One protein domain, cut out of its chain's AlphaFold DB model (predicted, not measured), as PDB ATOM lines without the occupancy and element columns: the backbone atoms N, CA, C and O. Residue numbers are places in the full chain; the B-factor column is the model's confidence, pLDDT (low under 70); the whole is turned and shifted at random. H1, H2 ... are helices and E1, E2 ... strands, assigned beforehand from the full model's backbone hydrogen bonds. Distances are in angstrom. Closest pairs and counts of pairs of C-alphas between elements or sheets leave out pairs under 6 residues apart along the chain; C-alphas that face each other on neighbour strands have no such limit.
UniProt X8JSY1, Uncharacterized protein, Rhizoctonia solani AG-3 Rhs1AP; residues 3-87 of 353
ATOM      1  N   VAL A   3     109.715  98.955 172.178       90.44
ATOM      2  CA  VAL A   3     110.906  99.628 171.647       90.44
ATOM      3  C   VAL A   3     112.105  98.704 171.831       90.44
ATOM      4  O   VAL A   3     111.996  97.651 172.451       90.44
ATOM      5  N   PHE A   4     113.264  99.093 171.316       88.12
ATOM      6  CA  PHE A   4     114.466  98.272 171.350       88.12
ATOM      7  C   PHE A   4     115.566  98.954 172.161       88.12
ATOM      8  O   PHE A   4     115.850 100.134 171.961       88.12
ATOM      9  N   MET A   5     116.198  98.222 173.072       87.62
ATOM     10  CA  MET A   5     117.382  98.657 173.802       87.62
ATOM     11  C   MET A   5     118.632  98.257 173.019       87.62
ATOM     12  O   MET A   5     118.952  97.078 172.906       87.62
ATOM     13  N   ALA A   6     119.349  99.238 172.482       87.75
ATOM     14  CA  ALA A   6     120.586  99.043 171.740       87.75
ATOM     15  C   ALA A   6     121.801  99.461 172.579       87.75
ATOM     16  O   ALA A   6     121.755 100.489 173.253       87.75
ATOM     17  N   ILE A   7     122.900  98.706 172.492       83.56
ATOM     18  CA  ILE A   7     124.198  99.078 173.077       83.56
ATOM     19  C   ILE A   7     125.167  99.396 171.943       83.56
ATOM     20  O   ILE A   7     125.451  98.533 171.113       83.56
ATOM     21  N   ILE A   8     125.703 100.614 171.919       86.50
ATOM     22  CA  ILE A   8     126.707 101.031 170.929       86.50
ATOM     23  C   ILE A   8     128.133 100.713 171.403       86.50
ATOM     24  O   ILE A   8     128.365 100.385 172.567       86.50
ATOM     25  N   HIS A   9     129.124 100.798 170.510       79.88
ATOM     26  CA  HIS A   9     130.505 100.356 170.780       79.88
ATOM     27  C   HIS A   9     131.194 101.011 171.977       79.88
ATOM     28  O   HIS A   9     132.072 100.390 172.571       79.88
ATOM     29  N   ASN A  10     130.779 102.203 172.398       76.38
ATOM     30  CA  ASN A  10     131.296 102.850 173.609       76.38
ATOM     31  C   ASN A  10     130.594 102.388 174.910       76.38
ATOM     32  O   ASN A  10     130.891 102.915 175.976       76.38
ATOM     33  N   GLY A  11     129.680 101.413 174.832       73.81
ATOM     34  CA  GLY A  11     128.932 100.852 175.960       73.81
ATOM     35  C   GLY A  11     127.675 101.634 176.350       73.81
ATOM     36  O   GLY A  11     126.965 101.213 177.262       73.81
ATOM     37  N   GLU A  12     127.392 102.761 175.694       83.94
ATOM     38  CA  GLU A  12     126.175 103.520 175.953       83.94
ATOM     39  C   GLU A  12     124.935 102.798 175.412       83.94
ATOM     40  O   GLU A  12     124.940 102.215 174.326       83.94
ATOM     41  N   ASN A  13     123.840 102.933 176.151       87.19
ATOM     42  CA  ASN A  13     122.530 102.443 175.774       87.19
ATOM     43  C   ASN A  13     121.774 103.501 174.953       87.19
ATOM     44  O   ASN A  13     121.925 104.719 175.145       87.19
ATOM     45  N   ARG A  14     120.914 103.032 174.051       90.50
ATOM     46  CA  ARG A  14     119.962 103.824 173.269       90.50
ATOM     47  C   ARG A  14     118.625 103.091 173.227       90.50
ATOM     48  O   ARG A  14     118.584 101.911 172.904       90.50
ATOM     49  N   LEU A  15     117.539 103.800 173.527       91.56
ATOM     50  CA  LEU A  15     116.196 103.322 173.203       91.56
ATOM     51  C   LEU A  15     115.887 103.706 171.759       91.56
ATOM     52  O   LEU A  15     115.953 104.880 171.394       91.56
ATOM     53  N   CYS A  16     115.576 102.706 170.949       91.50
ATOM     54  CA  CYS A  16     115.444 102.810 169.507       91.50
ATOM     55  C   CYS A  16     114.078 102.296 169.052       91.50
ATOM     56  O   CYS A  16     113.516 101.368 169.631       91.50
ATOM     57  N   PHE A  17     113.577 102.875 167.965       91.50
ATOM     58  CA  PHE A  17     112.503 102.286 167.173       91.50
ATOM     59  C   PHE A  17     113.111 101.557 165.979       91.50
ATOM     60  O   PHE A  17     114.105 102.014 165.411       91.50
ATOM     61  N   SER A  18     112.495 100.457 165.558       90.06
ATOM     62  CA  SER A  18     112.855  99.833 164.288       90.06
ATOM     63  C   SER A  18     112.402 100.703 163.111       90.06
ATOM     64  O   SER A  18     111.427 101.456 163.195       90.06
ATOM     65  N   LEU A  19     113.065 100.562 161.959       88.94
ATOM     66  CA  LEU A  19     112.658 101.266 160.738       88.94
ATOM     67  C   LEU A  19     111.219 100.914 160.319       88.94
ATOM     68  O   LEU A  19     110.504 101.761 159.779       88.94
ATOM     69  N   LYS A  20     110.773  99.685 160.615       89.62
ATOM     70  CA  LYS A  20     109.388  99.240 160.417       89.62
ATOM     71  C   LYS A  20     108.418 100.034 161.298       89.62
ATOM     72  O   LYS A  20     107.417 100.520 160.782       89.62
ATOM     73  N   GLN A  21     108.734 100.228 162.583       91.88
ATOM     74  CA  GLN A  21     107.915 101.030 163.505       91.88
ATOM     75  C   GLN A  21     107.834 102.497 163.067       91.88
ATOM     76  O   GLN A  21     106.746 103.066 163.021       91.88
ATOM     77  N   VAL A  22     108.967 103.093 162.681       91.44
ATOM     78  CA  VAL A  22     109.004 104.474 162.172       91.44
ATOM     79  C   VAL A  22     108.185 104.599 160.888       91.44
ATOM     80  O   VAL A  22     107.385 105.520 160.752       91.44
ATOM     81  N   SER A  23     108.339 103.659 159.951       90.88
ATOM     82  CA  SER A  23     107.574 103.663 158.699       90.88
ATOM     83  C   SER A  23     106.075 103.530 158.951       90.88
ATOM     84  O   SER A  23     105.300 104.290 158.379       90.88
ATOM     85  N   TYR A  24     105.675 102.630 159.851       92.00
ATOM     86  CA  TYR A  24     104.283 102.486 160.263       92.00
ATOM     87  C   TYR A  24     103.722 103.796 160.827       92.00
ATOM     88  O   TYR A  24     102.694 104.268 160.351       92.00
ATOM     89  N   ALA A  25     104.423 104.431 161.773       91.50
ATOM     90  CA  ALA A  25     103.986 105.691 162.371       91.50
ATOM     91  C   ALA A  25     103.818 106.810 161.326       91.50
ATOM     92  O   ALA A  25     102.823 107.530 161.356       91.50
ATOM     93  N   ARG A  26     104.749 106.923 160.366       93.69
ATOM     94  CA  ARG A  26     104.687 107.913 159.273       93.69
ATOM     95  C   ARG A  26     103.419 107.765 158.433       93.69
ATOM     96  O   ARG A  26     102.738 108.755 158.183       93.69
ATOM     97  N   TYR A  27     103.101 106.542 158.008       93.75
ATOM     98  CA  TYR A  27     101.906 106.285 157.202       93.75
ATOM     99  C   TYR A  27     100.620 106.394 158.019       93.75
ATOM    100  O   TYR A  27      99.640 106.944 157.526       93.75
ATOM    101  N   TRP A  28     100.627 105.926 159.269       94.88
ATOM    102  CA  TRP A  28      99.475 106.008 160.163       94.88
ATOM    103  C   TRP A  28      99.059 107.464 160.419       94.88
ATOM    104  O   TRP A  28      97.889 107.801 160.268       94.88
ATOM    105  N   LEU A  29     100.014 108.357 160.708       95.38
ATOM    106  CA  LEU A  29      99.739 109.786 160.919       95.38
ATOM    107  C   LEU A  29      99.110 110.452 159.687       95.38
ATOM    108  O   LEU A  29      98.227 111.298 159.822       95.38
ATOM    109  N   HIS A  30      99.550 110.078 158.488       94.25
ATOM    110  CA  HIS A  30      98.986 110.612 157.253       94.25
ATOM    111  C   HIS A  30      97.596 110.046 156.957       94.25
ATOM    112  O   HIS A  30      96.673 110.809 156.692       94.25
ATOM    113  N   ALA A  31      97.416 108.727 157.076       95.25
ATOM    114  CA  ALA A  31      96.137 108.065 156.822       95.25
ATOM    115  C   ALA A  31      95.006 108.578 157.734       95.25
ATOM    116  O   ALA A  31      93.854 108.628 157.315       95.25
ATOM    117  N   TYR A  32      95.335 109.005 158.956       96.12
ATOM    118  CA  TYR A  32      94.390 109.606 159.904       96.12
ATOM    119  C   TYR A  32      94.255 111.133 159.770       96.12
ATOM    120  O   TYR A  32      93.630 111.772 160.615       96.12
ATOM    121  N   GLY A  33      94.843 111.741 158.735       95.12
ATOM    122  CA  GLY A  33      94.718 113.174 158.459       95.12
ATOM    123  C   GLY A  33      95.436 114.086 159.459       95.12
ATOM    124  O   GLY A  33      95.221 115.294 159.444       95.12
ATOM    125  N   LEU A  34      96.308 113.541 160.317       96.12
ATOM    126  CA  LEU A  34      97.112 114.328 161.261       96.12
ATOM    127  C   LEU A  34      98.285 115.038 160.567       96.12
ATOM    128  O   LEU A  34      98.898 115.937 161.137       96.12
ATOM    129  N   THR A  35      98.600 114.624 159.339       95.81
ATOM    130  CA  THR A  35      99.612 115.229 158.467       95.81
ATOM    131  C   THR A  35      99.093 115.265 157.033       95.81
ATOM    132  O   THR A  35      98.465 114.309 156.578       95.81
ATOM    133  N   SER A  36      99.356 116.361 156.317       93.12
ATOM    134  CA  SER A  36      98.902 116.550 154.930       93.12
ATOM    135  C   SER A  36      99.576 115.599 153.941       93.12
ATOM    136  O   SER A  36      98.973 115.230 152.942       93.12
ATOM    137  N   GLU A  37     100.803 115.176 154.243       93.69
ATOM    138  CA  GLU A  37     101.589 114.197 153.492       93.69
ATOM    139  C   GLU A  37     102.304 113.259 154.478       93.69
ATOM    140  O   GLU A  37     102.533 113.654 155.630       93.69
ATOM    141  N   PRO A  38     102.701 112.038 154.068       90.31
ATOM    142  CA  PRO A  38     103.527 111.175 154.904       90.31
ATOM    143  C   PRO A  38     104.815 111.890 155.317       90.31
ATOM    144  O   PRO A  38     105.591 112.324 154.466       90.31
ATOM    145  N   LEU A  39     105.081 111.957 156.627       91.56
ATOM    146  CA  LEU A  39     106.340 112.502 157.147       91.56
ATOM    147  C   LEU A  39     107.539 111.850 156.434       91.56
ATOM    148  O   LEU A  39     107.478 110.652 156.143       91.56
ATOM    149  N   PRO A  40     108.643 112.561 156.156       90.31
ATOM    150  CA  PRO A  40     109.815 111.961 155.520       90.31
ATOM    151  C   PRO A  40     110.453 110.893 156.417       90.31
ATOM    152  O   PRO A  40     110.237 110.859 157.631       90.31
ATOM    153  N   LEU A  41     111.231 109.984 155.821       87.06
ATOM    154  CA  LEU A  41     112.089 109.109 156.622       87.06
ATOM    155  C   LEU A  41     113.113 109.963 157.386       87.06
ATOM    156  O   LEU A  41     113.599 110.953 156.830       87.06
ATOM    157  N   PRO A  42     113.473 109.589 158.627       85.56
ATOM    158  CA  PRO A  42     114.584 110.225 159.318       85.56
ATOM    159  C   PRO A  42     115.858 110.149 158.476       85.56
ATOM    160  O   PRO A  42     116.100 109.159 157.783       85.56
ATOM    161  N   SER A  43     116.681 111.193 158.560       86.81
ATOM    162  CA  SER A  43     117.989 111.205 157.908       86.81
ATOM    163  C   SER A  43     118.847 110.020 158.366       86.81
ATOM    164  O   SER A  43     118.773 109.607 159.526       86.81
ATOM    165  N   SER A  44     119.714 109.526 157.478       84.25
ATOM    166  CA  SER A  44     120.674 108.460 157.786       84.25
ATOM    167  C   SER A  44     121.584 108.789 158.971       84.25
ATOM    168  O   SER A  44     122.006 107.873 159.663       84.25
ATOM    169  N   TYR A  45     121.809 110.073 159.280       82.81
ATOM    170  CA  TYR A  45     122.552 110.511 160.469       82.81
ATOM    171  C   TYR A  45     121.938 110.063 161.804       82.81
ATOM    172  O   TYR A  45     122.637 110.027 162.814       82.81
ATOM    173  N   TYR A  46     120.645 109.732 161.828       82.12
ATOM    174  CA  TYR A  46     119.947 109.244 163.020       82.12
ATOM    175  C   TYR A  46     119.709 107.728 162.993       82.12
ATOM    176  O   TYR A  46     119.095 107.193 163.917       82.12
ATOM    177  N   LEU A  47     120.159 107.035 161.941       87.00
ATOM    178  CA  LEU A  47     119.995 105.593 161.800       87.00
ATOM    179  C   LEU A  47     121.208 104.873 162.381       87.00
ATOM    180  O   LEU A  47     122.337 105.095 161.959       87.00
ATOM    181  N   LEU A  48     120.946 103.970 163.321       89.19
ATOM    182  CA  LEU A  48     121.924 102.988 163.773       89.19
ATOM    183  C   LEU A  48     121.736 101.711 162.956       89.19
ATOM    184  O   LEU A  48     120.632 101.167 162.878       89.19
ATOM    185  N   THR A  49     122.814 101.235 162.349       88.19
ATOM    186  CA  THR A  49     122.880  99.913 161.728       88.19
ATOM    187  C   THR A  49     123.326  98.881 162.760       88.19
ATOM    188  O   THR A  49     123.909  99.223 163.785       88.19
ATOM    189  N   LEU A  50     123.114  97.591 162.485       83.12
ATOM    190  CA  LEU A  50     123.595  96.526 163.375       83.12
ATOM    191  C   LEU A  50     125.122  96.541 163.566       83.12
ATOM    192  O   LEU A  50     125.603  96.051 164.582       83.12
ATOM    193  N   ASN A  51     125.881  97.121 162.628       84.62
ATOM    194  CA  ASN A  51     127.334  97.259 162.748       84.62
ATOM    195  C   ASN A  51     127.746  98.364 163.728       84.62
ATOM    196  O   ASN A  51     128.864  98.331 164.236       84.62
ATOM    197  N   ASP A  52     126.860  99.317 164.015       86.00
ATOM    198  CA  ASP A  52     127.095 100.382 164.997       86.00
ATOM    199  C   ASP A  52     126.860  99.897 166.438       86.00
ATOM    200  O   ASP A  52     127.170 100.598 167.407       86.00
ATOM    201  N   LEU A  53     126.307  98.688 166.585       84.69
ATOM    202  CA  LEU A  53     125.931  98.082 167.854       84.69
ATOM    203  C   LEU A  53     126.926  96.990 168.270       84.69
ATOM    204  O   LEU A  53     127.487  96.272 167.443       84.69
ATOM    205  N   ARG A  54     127.094  96.807 169.583       76.31
ATOM    206  CA  ARG A  54     127.838  95.671 170.161       76.31
ATOM    207  C   ARG A  54     127.091  94.338 170.020       76.31
ATOM    208  O   ARG A  54     127.689  93.271 170.173       76.31
ATOM    209  N   GLY A  55     125.791  94.395 169.752       70.00
ATOM    210  CA  GLY A  55     124.921  93.239 169.596       70.00
ATOM    211  C   GLY A  55     123.551  93.615 169.038       70.00
ATOM    212  O   GLY A  55     123.261  94.805 168.879       70.00
ATOM    213  N   PRO A  56     122.714  92.611 168.728       71.69
ATOM    214  CA  PRO A  56     121.335  92.849 168.331       71.69
ATOM    215  C   PRO A  56     120.602  93.580 169.466       71.69
ATOM    216  O   PRO A  56     120.857  93.300 170.640       71.69
ATOM    217  N   PRO A  57     119.745  94.560 169.144       83.12
ATOM    218  CA  PRO A  57     119.071  95.337 170.166       83.12
ATOM    219  C   PRO A  57     117.916  94.533 170.783       83.12
ATOM    220  O   PRO A  57     117.092  93.970 170.065       83.12
ATOM    221  N   SER A  58     117.838  94.510 172.112       78.44
ATOM    222  CA  SER A  58     116.871  93.698 172.861       78.44
ATOM    223  C   SER A  58     115.495  94.376 172.909       78.44
ATOM    224  O   SER A  58     115.431  95.565 173.239       78.44
ATOM    225  N   PRO A  59     114.378  93.669 172.664       83.12
ATOM    226  CA  PRO A  59     113.051  94.258 172.803       83.12
ATOM    227  C   PRO A  59     112.761  94.634 174.265       83.12
ATOM    228  O   PRO A  59     113.195  93.981 175.221       83.12
ATOM    229  N   THR A  60     112.025  95.723 174.456       83.88
ATOM    230  CA  THR A  60     111.517  96.153 175.758       83.88
ATOM    231  C   THR A  60     110.157  96.821 175.596       83.88
ATOM    232  O   THR A  60     109.925  97.598 174.669       83.88
ATOM    233  N   THR A  61     109.241  96.516 176.510       85.38
ATOM    234  CA  THR A  61     107.853  96.970 176.425       85.38
ATOM    235  C   THR A  61     107.524  97.876 177.596       85.38
ATOM    236  O   THR A  61     107.684  97.497 178.754       85.38
ATOM    237  N   TYR A  62     107.000  99.061 177.281       86.12
ATOM    238  CA  TYR A  62     106.491 100.017 178.261       86.12
ATOM    239  C   TYR A  62     104.980 100.162 178.099       86.12
ATOM    240  O   TYR A  62     104.487 100.417 176.993       86.12
ATOM    241  N   LYS A  63     104.230  99.979 179.186       87.00
ATOM    242  CA  LYS A  63     102.762 100.030 179.201       87.00
ATOM    243  C   LYS A  63     102.253 101.466 179.254       87.00
ATOM    244  O   LYS A  63     101.208 101.763 178.683       87.00
ATOM    245  N   THR A  64     103.005 102.364 179.888       90.19
ATOM    246  CA  THR A  64     102.600 103.759 180.094       90.19
ATOM    247  C   THR A  64     103.640 104.762 179.588       90.19
ATOM    248  O   THR A  64     104.834 104.478 179.483       90.19
ATOM    249  N   VAL A  65     103.195 105.992 179.303       87.62
ATOM    250  CA  VAL A  65     104.095 107.109 178.948       87.62
ATOM    251  C   VAL A  65     105.042 107.444 180.106       87.62
ATOM    252  O   VAL A  65     106.191 107.826 179.879       87.62
ATOM    253  N   ALA A  66     104.578 107.294 181.350       89.44
ATOM    254  CA  ALA A  66     105.391 107.515 182.540       89.44
ATOM    255  C   ALA A  66     106.558 106.517 182.621       89.44
ATOM    256  O   ALA A  66     107.697 106.936 182.825       89.44
ATOM    257  N   GLU A  67     106.297 105.229 182.374       86.81
ATOM    258  CA  GLU A  67     107.337 104.195 182.304       86.81
ATOM    259  C   GLU A  67     108.387 104.509 181.237       86.81
ATOM    260  O   GLU A  67     109.579 104.486 181.535       86.81
ATOM    261  N   LEU A  68     107.964 104.885 180.024       88.31
ATOM    262  CA  LEU A  68     108.895 105.245 178.952       88.31
ATOM    263  C   LEU A  68     109.766 106.457 179.327       88.31
ATOM    264  O   LEU A  68     110.973 106.463 179.086       88.31
ATOM    265  N   ARG A  69     109.173 107.496 179.930       89.25
ATOM    266  CA  ARG A  69     109.921 108.679 180.390       89.25
ATOM    267  C   ARG A  69     110.942 108.323 181.466       89.25
ATOM    268  O   ARG A  69     112.035 108.884 181.461       89.25
ATOM    269  N   ASN A  70     110.599 107.418 182.378       86.50
ATOM    270  CA  ASN A  70     111.528 106.943 183.398       86.50
ATOM    271  C   ASN A  70     112.658 106.121 182.772       86.50
ATOM    272  O   ASN A  70     113.821 106.421 183.025       86.50
ATOM    273  N   ALA A  71     112.344 105.222 181.837       86.31
ATOM    274  CA  ALA A  71     113.350 104.460 181.106       86.31
ATOM    275  C   ALA A  71     114.350 105.353 180.350       86.31
ATOM    276  O   ALA A  71     115.555 105.108 180.392       86.31
ATOM    277  N   LEU A  72     113.890 106.439 179.715       88.94
ATOM    278  CA  LEU A  72     114.777 107.425 179.080       88.94
ATOM    279  C   LEU A  72     115.715 108.110 180.088       88.94
ATOM    280  O   LEU A  72     116.890 108.332 179.784       88.94
ATOM    281  N   LYS A  73     115.225 108.431 181.293       87.81
ATOM    282  CA  LYS A  73     116.069 108.979 182.370       87.81
ATOM    283  C   LYS A  73     117.109 107.958 182.824       87.81
ATOM    284  O   LYS A  73     118.261 108.335 183.026       87.81
ATOM    285  N   ASP A  74     116.721 106.696 182.953       81.62
ATOM    286  CA  ASP A  74     117.610 105.628 183.409       81.62
ATOM    287  C   ASP A  74     118.695 105.313 182.376       81.62
ATOM    288  O   ASP A  74     119.863 105.214 182.745       81.62
ATOM    289  N   VAL A  75     118.369 105.319 181.077       85.81
ATOM    290  CA  VAL A  75     119.370 105.290 179.993       85.81
ATOM    291  C   VAL A  75     120.342 106.465 180.108       85.81
ATOM    292  O   VAL A  75     121.553 106.289 179.988       85.81
ATOM    293  N   GLY A  76     119.839 107.669 180.391       85.44
ATOM    294  CA  GLY A  76     120.678 108.847 180.608       85.44
ATOM    295  C   GLY A  76     121.624 108.706 181.808       85.44
ATOM    296  O   GLY A  76     122.795 109.078 181.711       85.44
ATOM    297  N   LYS A  77     121.146 108.154 182.932       80.75
ATOM    298  CA  LYS A  77     121.978 107.851 184.111       80.75
ATOM    299  C   LYS A  77     123.030 106.795 183.776       80.75
ATOM    300  O   LYS A  77     124.203 107.006 184.065       80.75
ATOM    301  N   HIS A  78     122.630 105.708 183.120       77.62
ATOM    302  CA  HIS A  78     123.528 104.643 182.680       77.62
ATOM    303  C   HIS A  78     124.650 105.173 181.790       77.62
ATOM    304  O   HIS A  78     125.816 104.959 182.089       77.62
ATOM    305  N   ASN A  79     124.331 105.956 180.761       83.31
ATOM    306  CA  ASN A  79     125.343 106.489 179.845       83.31
ATOM    307  C   ASN A  79     126.346 107.418 180.543       83.31
ATOM    308  O   ASN A  79     127.495 107.516 180.121       83.31
ATOM    309  N   LYS A  80     125.943 108.083 181.635       79.25
ATOM    310  CA  LYS A  80     126.883 108.805 182.506       79.25
ATOM    311  C   LYS A  80     127.768 107.837 183.297       79.25
ATOM    312  O   LYS A  80     128.972 108.064 183.359       79.25
ATOM    313  N   ARG A  81     127.197 106.756 183.844       71.62
ATOM    314  CA  ARG A  81     127.927 105.710 184.583       71.62
ATOM    315  C   ARG A  81     128.928 104.968 183.684       71.62
ATOM    316  O   ARG A  81     130.069 104.777 184.084       71.62
ATOM    317  N   VAL A  82     128.573 104.619 182.447       69.00
ATOM    318  CA  VAL A  82     129.485 103.936 181.500       69.00
ATOM    319  C   VAL A  82     130.769 104.715 181.280       69.00
ATOM    320  O   VAL A  82     131.848 104.130 181.257       69.00
ATOM    321  N   LYS A  83     130.677 106.045 181.197       68.50
ATOM    322  CA  LYS A  83     131.856 106.908 181.061       68.50
ATOM    323  C   LYS A  83     132.797 106.812 182.264       68.50
ATOM    324  O   LYS A  83     133.992 107.009 182.090       68.50
ATOM    325  N   THR A  84     132.286 106.495 183.456       59.72
ATOM    326  CA  THR A  84     133.088 106.357 184.684       59.72
ATOM    327  C   THR A  84     133.774 104.998 184.850       59.72
ATOM    328  O   THR A  84     134.801 104.946 185.515       59.72
ATOM    329  N   PHE A  85     133.282 103.925 184.220       57.12
ATOM    330  CA  PHE A  85     133.914 102.590 184.246       57.12
ATOM    331  C   PHE A  85     134.436 102.139 182.871       57.12
ATOM    332  O   PHE A  85     134.663 100.951 182.636       57.12
ATOM    333  N   ALA A  86     134.638 103.092 181.956       56.53
ATOM    334  CA  ALA A  86     135.248 102.887 180.648       56.53
ATOM    335  C   ALA A  86     136.712 102.426 180.811       56.53
ATOM    336  O   ALA A  86     137.642 103.225 180.775       56.53
ATOM    337  N   GLY A  87     136.907 101.133 181.055       58.09
ATOM    338  CA  GLY A  87     138.210 100.526 181.332       58.09
ATOM    339  C   GLY A  87     138.122  99.041 181.689       58.09
ATOM    340  O   GLY A  87     139.037  98.289 181.367       58.09
TER     341      GLY A  87
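AT A GLANCE: This is residues 3 to 87 of the 353 residues of an uncharacterized protein of Rhizoctonia solani AG-3 Rhs1AP (UniProt X8JSY1). A small sheet of three short strands has the long helix H2 running along one face, while H1 lies off the sheet towards one end of the long axis and a long loop, residues 32 to 57, returns from it to E3. The printed part has 85 residues, with E1, E2, H1, E3 and H2 in that order along it; the sheet's order is E2, E1, E3, all antiparallel. The class is mixed, helices and strands; the whole is loose and elongated, with a radius of gyration of the C-alphas of 15.3 A and spans of 50 by 30 by 18 A.

HOW THE PARTS SIT: Begin at E1, residues 3 to 7, the inner strand. It forms a hairpin with E2, residues 13 to 16, where N 4 and O 16 are 2.8 A apart, within hydrogen-bond range. On to H1, residues 19 to 31, which is not on the sheet and is apart from E1. Next find E3, residues 58 to 61, antiparallel to E1 at 144 degrees, with N 3 and O 60 at 2.8 A. E2, H1 and E3 make a split strand-helix-strand unit, two strands running the same way with E1 between them; its crossover is right-handed. Last, H2, residues 65 to 84, is on the sheet at a height of 8.6 A, over E2 and E1, along the strands; its closest C-alphas to E2 are those of Val 75 and Asn 13, 6.0 A. Every O i to N i+4 pair is within range in H1, and 14 of 16 in H2.

IN THESE COORDINATES: Find C-alpha 3 at (110.906, 99.628, 171.647), where E1 begins its 13.4 A. H1 spans 18.3 A, and H2 runs 29.6 A to C-alpha 84 at (133.088, 106.357, 184.684).

THE WHOLE: The C-alphas of Gly 33 and Gly 87 are farthest apart, 50.7 A. The printed part has no cut; the link from H1 to E3 is long. Look for pLDDT under 70 at residues 82 to 87.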